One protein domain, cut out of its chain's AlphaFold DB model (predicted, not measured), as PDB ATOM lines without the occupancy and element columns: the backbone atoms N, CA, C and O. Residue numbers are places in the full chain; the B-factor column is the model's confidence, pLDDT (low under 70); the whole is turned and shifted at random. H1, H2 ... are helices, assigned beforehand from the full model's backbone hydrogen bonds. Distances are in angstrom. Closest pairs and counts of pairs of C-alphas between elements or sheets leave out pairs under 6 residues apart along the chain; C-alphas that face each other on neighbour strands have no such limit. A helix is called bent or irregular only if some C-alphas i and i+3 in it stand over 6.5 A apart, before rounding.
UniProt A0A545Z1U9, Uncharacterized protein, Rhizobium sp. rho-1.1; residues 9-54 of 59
ATOM      1  N   SER A   9     -19.916 -33.520   6.779       91.88
ATOM      2  CA  SER A   9     -19.422 -32.367   6.034       91.88
ATOM      3  C   SER A   9     -20.101 -32.211   4.670       91.88
ATOM      4  O   SER A   9     -20.328 -31.083   4.233       91.88
ATOM      5  N   GLU A  10     -20.465 -33.321   4.028       94.25
ATOM      6  CA  GLU A  10     -21.187 -33.331   2.756       94.25
ATOM      7  C   GLU A  10     -22.656 -32.975   2.972       94.25
ATOM      8  O   GLU A  10     -23.155 -32.082   2.291       94.25
ATOM      9  N   MET A  11     -23.315 -33.549   3.986       93.00
ATOM     10  CA  MET A  11     -24.693 -33.180   4.342       93.00
ATOM     11  C   MET A  11     -24.827 -31.683   4.652       93.00
ATOM     12  O   MET A  11     -25.751 -31.022   4.186       93.00
ATOM     13  N   LEU A  12     -23.875 -31.111   5.396       94.69
ATOM     14  CA  LEU A  12     -23.881 -29.688   5.749       94.69
ATOM     15  C   LEU A  12     -23.578 -28.760   4.567       94.69
ATOM     16  O   LEU A  12     -23.833 -27.555   4.655       94.69
ATOM     17  N   ARG A  13     -22.991 -29.265   3.479       95.50
ATOM     18  CA  ARG A  13     -22.687 -28.492   2.262       95.50
ATOM     19  C   ARG A  13     -23.683 -28.744   1.136       95.50
ATOM     20  O   ARG A  13     -23.670 -27.985   0.171       95.50
ATOM     21  N   ASP A  14     -24.550 -29.738   1.278       96.12
ATOM     22  CA  ASP A  14     -25.536 -30.081   0.267       96.12
ATOM     23  C   ASP A  14     -26.544 -28.929   0.047       96.12
ATOM     24  O   ASP A  14     -27.123 -28.396   1.005       96.12
ATOM     25  N   PRO A  15     -26.752 -28.498  -1.210       95.88
ATOM     26  CA  PRO A  15     -27.617 -27.368  -1.515       95.88
ATOM     27  C   PRO A  15     -29.095 -27.662  -1.243       95.88
ATOM     28  O   PRO A  15     -29.806 -26.752  -0.816       95.88
ATOM     29  N   MET A  16     -29.565 -28.896  -1.443       96.56
ATOM     30  CA  MET A  16     -30.959 -29.261  -1.166       96.56
ATOM     31  C   MET A  16     -31.229 -29.271   0.335       96.56
ATOM     32  O   MET A  16     -32.194 -28.648   0.777       96.56
ATOM     33  N   ILE A  17     -30.333 -29.863   1.128       95.81
ATOM     34  CA  ILE A  17     -30.422 -29.849   2.593       95.81
ATOM     35  C   ILE A  17     -30.463 -28.404   3.101       95.81
ATOM     36  O   ILE A  17     -31.341 -28.045   3.883       95.81
ATOM     37  N   ARG A  18     -29.580 -27.526   2.613       96.62
ATOM     38  CA  ARG A  18     -29.576 -26.107   3.016       96.62
ATOM     39  C   ARG A  18     -30.862 -25.370   2.651       96.62
ATOM     40  O   ARG A  18     -31.312 -24.530   3.434       96.62
ATOM     41  N   LEU A  19     -31.441 -25.650   1.483       98.06
ATOM     42  CA  LEU A  19     -32.722 -25.063   1.087       98.06
ATOM     43  C   LEU A  19     -33.855 -25.529   2.001       98.06
ATOM     44  O   LEU A  19     -34.639 -24.688   2.434       98.06
ATOM     45  N   MET A  20     -33.903 -26.819   2.340       97.75
ATOM     46  CA  MET A  20     -34.895 -27.368   3.270       97.75
ATOM     47  C   MET A  20     -34.770 -26.737   4.661       97.75
ATOM     48  O   MET A  20     -35.736 -26.168   5.160       97.75
ATOM     49  N   LEU A  21     -33.562 -26.710   5.238       97.69
ATOM     50  CA  LEU A  21     -33.324 -26.082   6.546       97.69
ATOM     51  C   LEU A  21     -33.756 -24.611   6.557       97.69
ATOM     52  O   LEU A  21     -34.374 -24.145   7.512       97.69
ATOM     53  N   ARG A  22     -33.470 -23.871   5.478       96.81
ATOM     54  CA  ARG A  22     -33.897 -22.473   5.351       96.81
ATOM     55  C   ARG A  22     -35.416 -22.340   5.250       96.81
ATOM     56  O   ARG A  22     -35.961 -21.418   5.857       96.81
ATOM     57  N   ALA A  23     -36.077 -23.209   4.485       98.31
ATOM     58  CA  ALA A  23     -37.534 -23.221   4.361       98.31
ATOM     59  C   ALA A  23     -38.202 -23.452   5.726       98.31
ATOM     60  O   ALA A  23     -39.147 -22.741   6.072       98.31
ATOM     61  N   ASP A  24     -37.612 -24.331   6.536       97.12
ATOM     62  CA  ASP A  24     -38.102 -24.696   7.869       97.12
ATOM     63  C   ASP A  24     -37.582 -23.774   8.989       97.12
ATOM     64  O   ASP A  24     -37.881 -23.979  10.164       97.12
ATOM     65  N   ARG A  25     -36.814 -22.729   8.644       97.56
ATOM     66  CA  ARG A  25     -36.162 -21.795   9.587       97.56
ATOM     67  C   ARG A  25     -35.264 -22.483  10.623       97.56
ATOM     68  O   ARG A  25     -35.071 -21.959  11.718       97.56
ATOM     69  N   VAL A  26     -34.679 -23.619  10.264       97.19
ATOM     70  CA  VAL A  26     -33.722 -24.346  11.094       97.19
ATOM     71  C   VAL A  26     -32.319 -23.768  10.873       97.19
ATOM     72  O   VAL A  26     -31.821 -23.771   9.741       97.19
ATOM     73  N   PRO A  27     -31.639 -23.271  11.922       97.19
ATOM     74  CA  PRO A  27     -30.257 -22.829  11.808       97.19
ATOM     75  C   PRO A  27     -29.329 -23.992  11.444       97.19
ATOM     76  O   PRO A  27     -29.395 -25.071  12.030       97.19
ATOM     77  N   LEU A  28     -28.386 -23.758  10.525       95.75
ATOM     78  CA  LEU A  28     -27.415 -24.780  10.110       95.75
ATOM     79  C   LEU A  28     -26.589 -25.322  11.293       95.75
ATOM     80  O   LEU A  28     -26.223 -26.494  11.302       95.75
ATOM     81  N   GLY A  29     -26.312 -24.480  12.295       95.94
ATOM     82  CA  GLY A  29     -25.598 -24.880  13.510       95.94
ATOM     83  C   GLY A  29     -26.382 -25.858  14.387       95.94
ATOM     84  O   GLY A  29     -25.783 -26.765  14.956       95.94
ATOM     85  N   ASP A  30     -27.707 -25.725  14.452       97.31
ATOM     86  CA  ASP A  30     -28.552 -26.642  15.225       97.31
ATOM     87  C   ASP A  30     -28.657 -27.995  14.523       97.31
ATOM     88  O   ASP A  30     -28.553 -29.042  15.159       97.31
ATOM     89  N   PHE A  31     -28.751 -27.985  13.191       96.44
ATOM     90  CA  PHE A  31     -28.673 -29.211  12.401       96.44
ATOM     91  C   PHE A  31     -27.310 -29.913  12.545       96.44
ATOM     92  O   PHE A  31     -27.259 -31.135  12.671       96.44
ATOM     93  N   ALA A  32     -26.202 -29.162  12.591       96.38
ATOM     94  CA  ALA A  32     -24.872 -29.731  12.820       96.38
ATOM     95  C   ALA A  32     -24.763 -30.431  14.185       96.38
ATOM     96  O   ALA A  32     -24.274 -31.559  14.244       96.38
ATOM     97  N   LYS A  33     -25.280 -29.808  15.255       96.38
ATOM     98  CA  LYS A  33     -25.341 -30.426  16.592       96.38
ATOM     99  C   LYS A  33     -26.183 -31.699  16.593       96.38
ATOM    100  O   LYS A  33     -25.744 -32.713  17.115       96.38
ATOM    101  N   LEU A  34     -27.344 -31.681  15.936       94.75
ATOM    102  CA  LEU A  34     -28.201 -32.865  15.829       94.75
ATOM    103  C   LEU A  34     -27.476 -34.042  15.162       94.75
ATOM    104  O   LEU A  34     -27.584 -35.183  15.614       94.75
ATOM    105  N   LEU A  35     -26.725 -33.777  14.088       93.69
ATOM    106  CA  LEU A  35     -25.912 -34.810  13.455       93.69
ATOM    107  C   LEU A  35     -24.833 -35.331  14.417       93.69
ATOM    108  O   LEU A  35     -24.595 -36.542  14.448       93.69
ATOM    109  N   GLU A  36     -24.176 -34.444  15.171       93.38
ATOM    110  CA  GLU A  36     -23.112 -34.780  16.130       93.38
ATOM    111  C   GLU A  36     -23.626 -35.671  17.258       93.38
ATOM    112  O   GLU A  36     -23.038 -36.722  17.541       93.38
ATOM    113  N   ASP A  37     -24.781 -35.321  17.813       93.81
ATOM    114  CA  ASP A  37     -25.471 -36.108  18.827       93.81
ATOM    115  C   ASP A  37     -25.858 -37.485  18.278       93.81
ATOM    116  O   ASP A  37     -25.607 -38.511  18.913       93.81
ATOM    117  N   ALA A  38     -26.393 -37.542  17.055       89.75
ATOM    118  CA  ALA A  38     -26.758 -38.803  16.415       89.75
ATOM    119  C   ALA A  38     -25.536 -39.692  16.129       89.75
ATOM    120  O   ALA A  38     -25.614 -40.916  16.258       89.75
ATOM    121  N   ALA A  39     -24.400 -39.110  15.734       88.06
ATOM    122  CA  ALA A  39     -23.157 -39.855  15.536       88.06
ATOM    123  C   ALA A  39     -22.599 -40.389  16.860       88.06
ATOM    124  O   ALA A  39     -22.224 -41.562  16.938       88.06
ATOM    125  N   SER A  40     -22.623 -39.559  17.900       88.00
ATOM    126  CA  SER A  40     -22.219 -39.916  19.261       88.00
ATOM    127  C   SER A  40     -23.112 -41.004  19.867       88.00
ATOM    128  O   SER A  40     -22.637 -41.912  20.547       88.00
ATOM    129  N   ALA A  41     -24.414 -40.980  19.577       86.69
ATOM    130  CA  ALA A  41     -25.338 -42.020  20.015       86.69
ATOM    131  C   ALA A  41     -25.037 -43.373  19.349       86.69
ATOM    132  O   ALA A  41     -25.069 -44.406  20.018       86.69
ATOM    133  N   ARG A  42     -24.680 -43.387  18.055       79.00
ATOM    134  CA  ARG A  42     -24.295 -44.624  17.348       79.00
ATOM    135  C   ARG A  42     -23.020 -45.245  17.911       79.00
ATOM    136  O   ARG A  42     -22.929 -46.467  18.000       79.00
ATOM    137  N   THR A  43     -22.032 -44.432  18.282       74.56
ATOM    138  CA  THR A  43     -20.792 -44.947  18.882       74.56
ATOM    139  C   THR A  43     -21.034 -45.496  20.286       74.56
ATOM    140  O   THR A  43     -20.461 -46.530  20.626       74.56
ATOM    141  N   LYS A  44     -21.926 -44.866  21.061       69.94
ATOM    142  CA  LYS A  44     -22.280 -45.306  22.417       69.94
ATOM    143  C   LYS A  44     -23.163 -46.561  22.433       69.94
ATOM    144  O   LYS A  44     -22.831 -47.513  23.130       69.94
ATOM    145  N   GLY A  45     -24.210 -46.624  21.607       60.12
ATOM    146  CA  GLY A  45     -25.073 -47.812  21.498       60.12
ATOM    147  C   GLY A  45     -24.317 -49.059  21.020       60.12
ATOM    148  O   GLY A  45     -24.538 -50.156  21.520       60.12
ATOM    149  N   ARG A  46     -23.313 -48.890  20.146       55.91
ATOM    150  CA  ARG A  46     -22.434 -49.991  19.714       55.91
ATOM    151  C   ARG A  46     -21.551 -50.552  20.840       55.91
ATOM    152  O   ARG A  46     -21.084 -51.685  20.730       55.91
ATOM    153  N   GLN A  47     -21.284 -49.783  21.898       52.41
ATOM    154  CA  GLN A  47     -20.520 -50.270  23.052       52.41
ATOM    155  C   GLN A  47     -21.378 -51.111  24.003       52.41
ATOM    156  O   GLN A  47     -20.870 -52.094  24.537       52.41
ATOM    157  N   GLU A  48     -22.665 -50.791  24.165       52.88
ATOM    158  CA  GLU A  48     -23.567 -51.518  25.073       52.88
ATOM    159  C   GLU A  48     -23.837 -52.957  24.582       52.88
ATOM    160  O   GLU A  48     -23.692 -53.907  25.359       52.88
ATOM    161  N   ASP A  49     -24.054 -53.157  23.277       52.94
ATOM    162  CA  ASP A  49     -24.210 -54.500  22.683       52.94
ATOM    163  C   ASP A  49     -22.926 -55.353  22.789       52.94
ATOM    164  O   ASP A  49     -22.961 -56.570  23.016       52.94
ATOM    165  N   ALA A  50     -21.755 -54.715  22.673       54.03
ATOM    166  CA  ALA A  50     -20.454 -55.383  22.755       54.03
ATOM    167  C   ALA A  50     -20.021 -55.714  24.196       54.03
ATOM    168  O   ALA A  50     -19.108 -56.527  24.396       54.03
ATOM    169  N   GLN A  51     -20.641 -55.091  25.201       52.59
ATOM    170  CA  GLN A  51     -20.339 -55.307  26.616       52.59
ATOM    171  C   GLN A  51     -21.305 -56.313  27.257       52.59
ATOM    172  O   GLN A  51     -20.871 -57.129  28.070       52.59
ATOM    173  N   SER A  52     -22.564 -56.368  26.801       55.84
ATOM    174  CA  SER A  52     -23.539 -57.366  27.266       55.84
ATOM    175  C   SER A  52     -23.207 -58.803  26.825       55.84
ATOM    176  O   SER A  52     -23.629 -59.762  27.465       55.84
ATOM    177  N   SER A  53     -22.386 -58.967  25.782       57.69
ATOM    178  CA  SER A  53     -21.922 -60.277  25.290       57.69
ATOM    179  C   SER A  53     -20.649 -60.796  25.988       57.69
ATOM    180  O   SER A  53     -20.147 -61.863  25.637       57.69
ATOM    181  N   ARG A  54     -20.089 -60.054  26.960       58.09
ATOM    182  CA  ARG A  54     -18.810 -60.369  27.635       58.09
ATOM    183  C   ARG A  54     -18.942 -60.892  29.069       58.09
ATOM    184  O   ARG A  54     -17.972 -60.822  29.816       58.09
TER     185      ARG A  54
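What this domain is: This is residues 9 to 54 of the 59 residues of an uncharacterized protein of Rhizobium sp. rho-1.1 (UniProt A0A545Z1U9). One long helix, H2, makes the length of the model, and a short helix, H1, meets its first end at a corner, making an L. The unnamed residues 9 to 14 lie inside the angle of the L, and residues 36 to 54, of which 36 to 52 belong to H2, stick out free as a long arm. The printed part has 46 residues with two named helices, H1 then H2, and no named strand; its class is all helix. It is extended, with a radius of gyration of the C-alphas of 15.0 A and spans of 47 by 17 by 12 A.

Where its parts are: Start with H2, residues 28 to 52: find C-alpha 28 at (-27.415, -24.780, 10.110), and from there the helix runs 37.0 A to C-alpha 52 at (-23.539, -57.366, 27.266). Then go back to H1, residues 15 to 23, which begins with C-alpha 15 at (-27.617, -27.368, -1.515) and is 12.3 A long. Neither helix is bent.

How they stand to each other: Look at Leu 21 in H1 and Leu 28 in H2: their C-alphas, the closest of the two helices, are 7.0 A apart. H1 and H2 are close but not clearly touching, with 2 pairs of C-alphas within 8 A. Their lines stand at 71 degrees, only just about perpendicular. Their centres are 23.0 A apart. Between them you find a tight link of 4 residues. In H1 every O i to N i+4 pair is within hydrogen-bond range; in H2, 18 of 21 are.

The domain as a whole: The two C-alphas farthest apart are those of Ala 23 and Arg 54, at 47.7 A. The printed part has no cut. In the B-factor column the mean pLDDT of the printed part is 85.0, and you find values under 70 at residues 44 to 54.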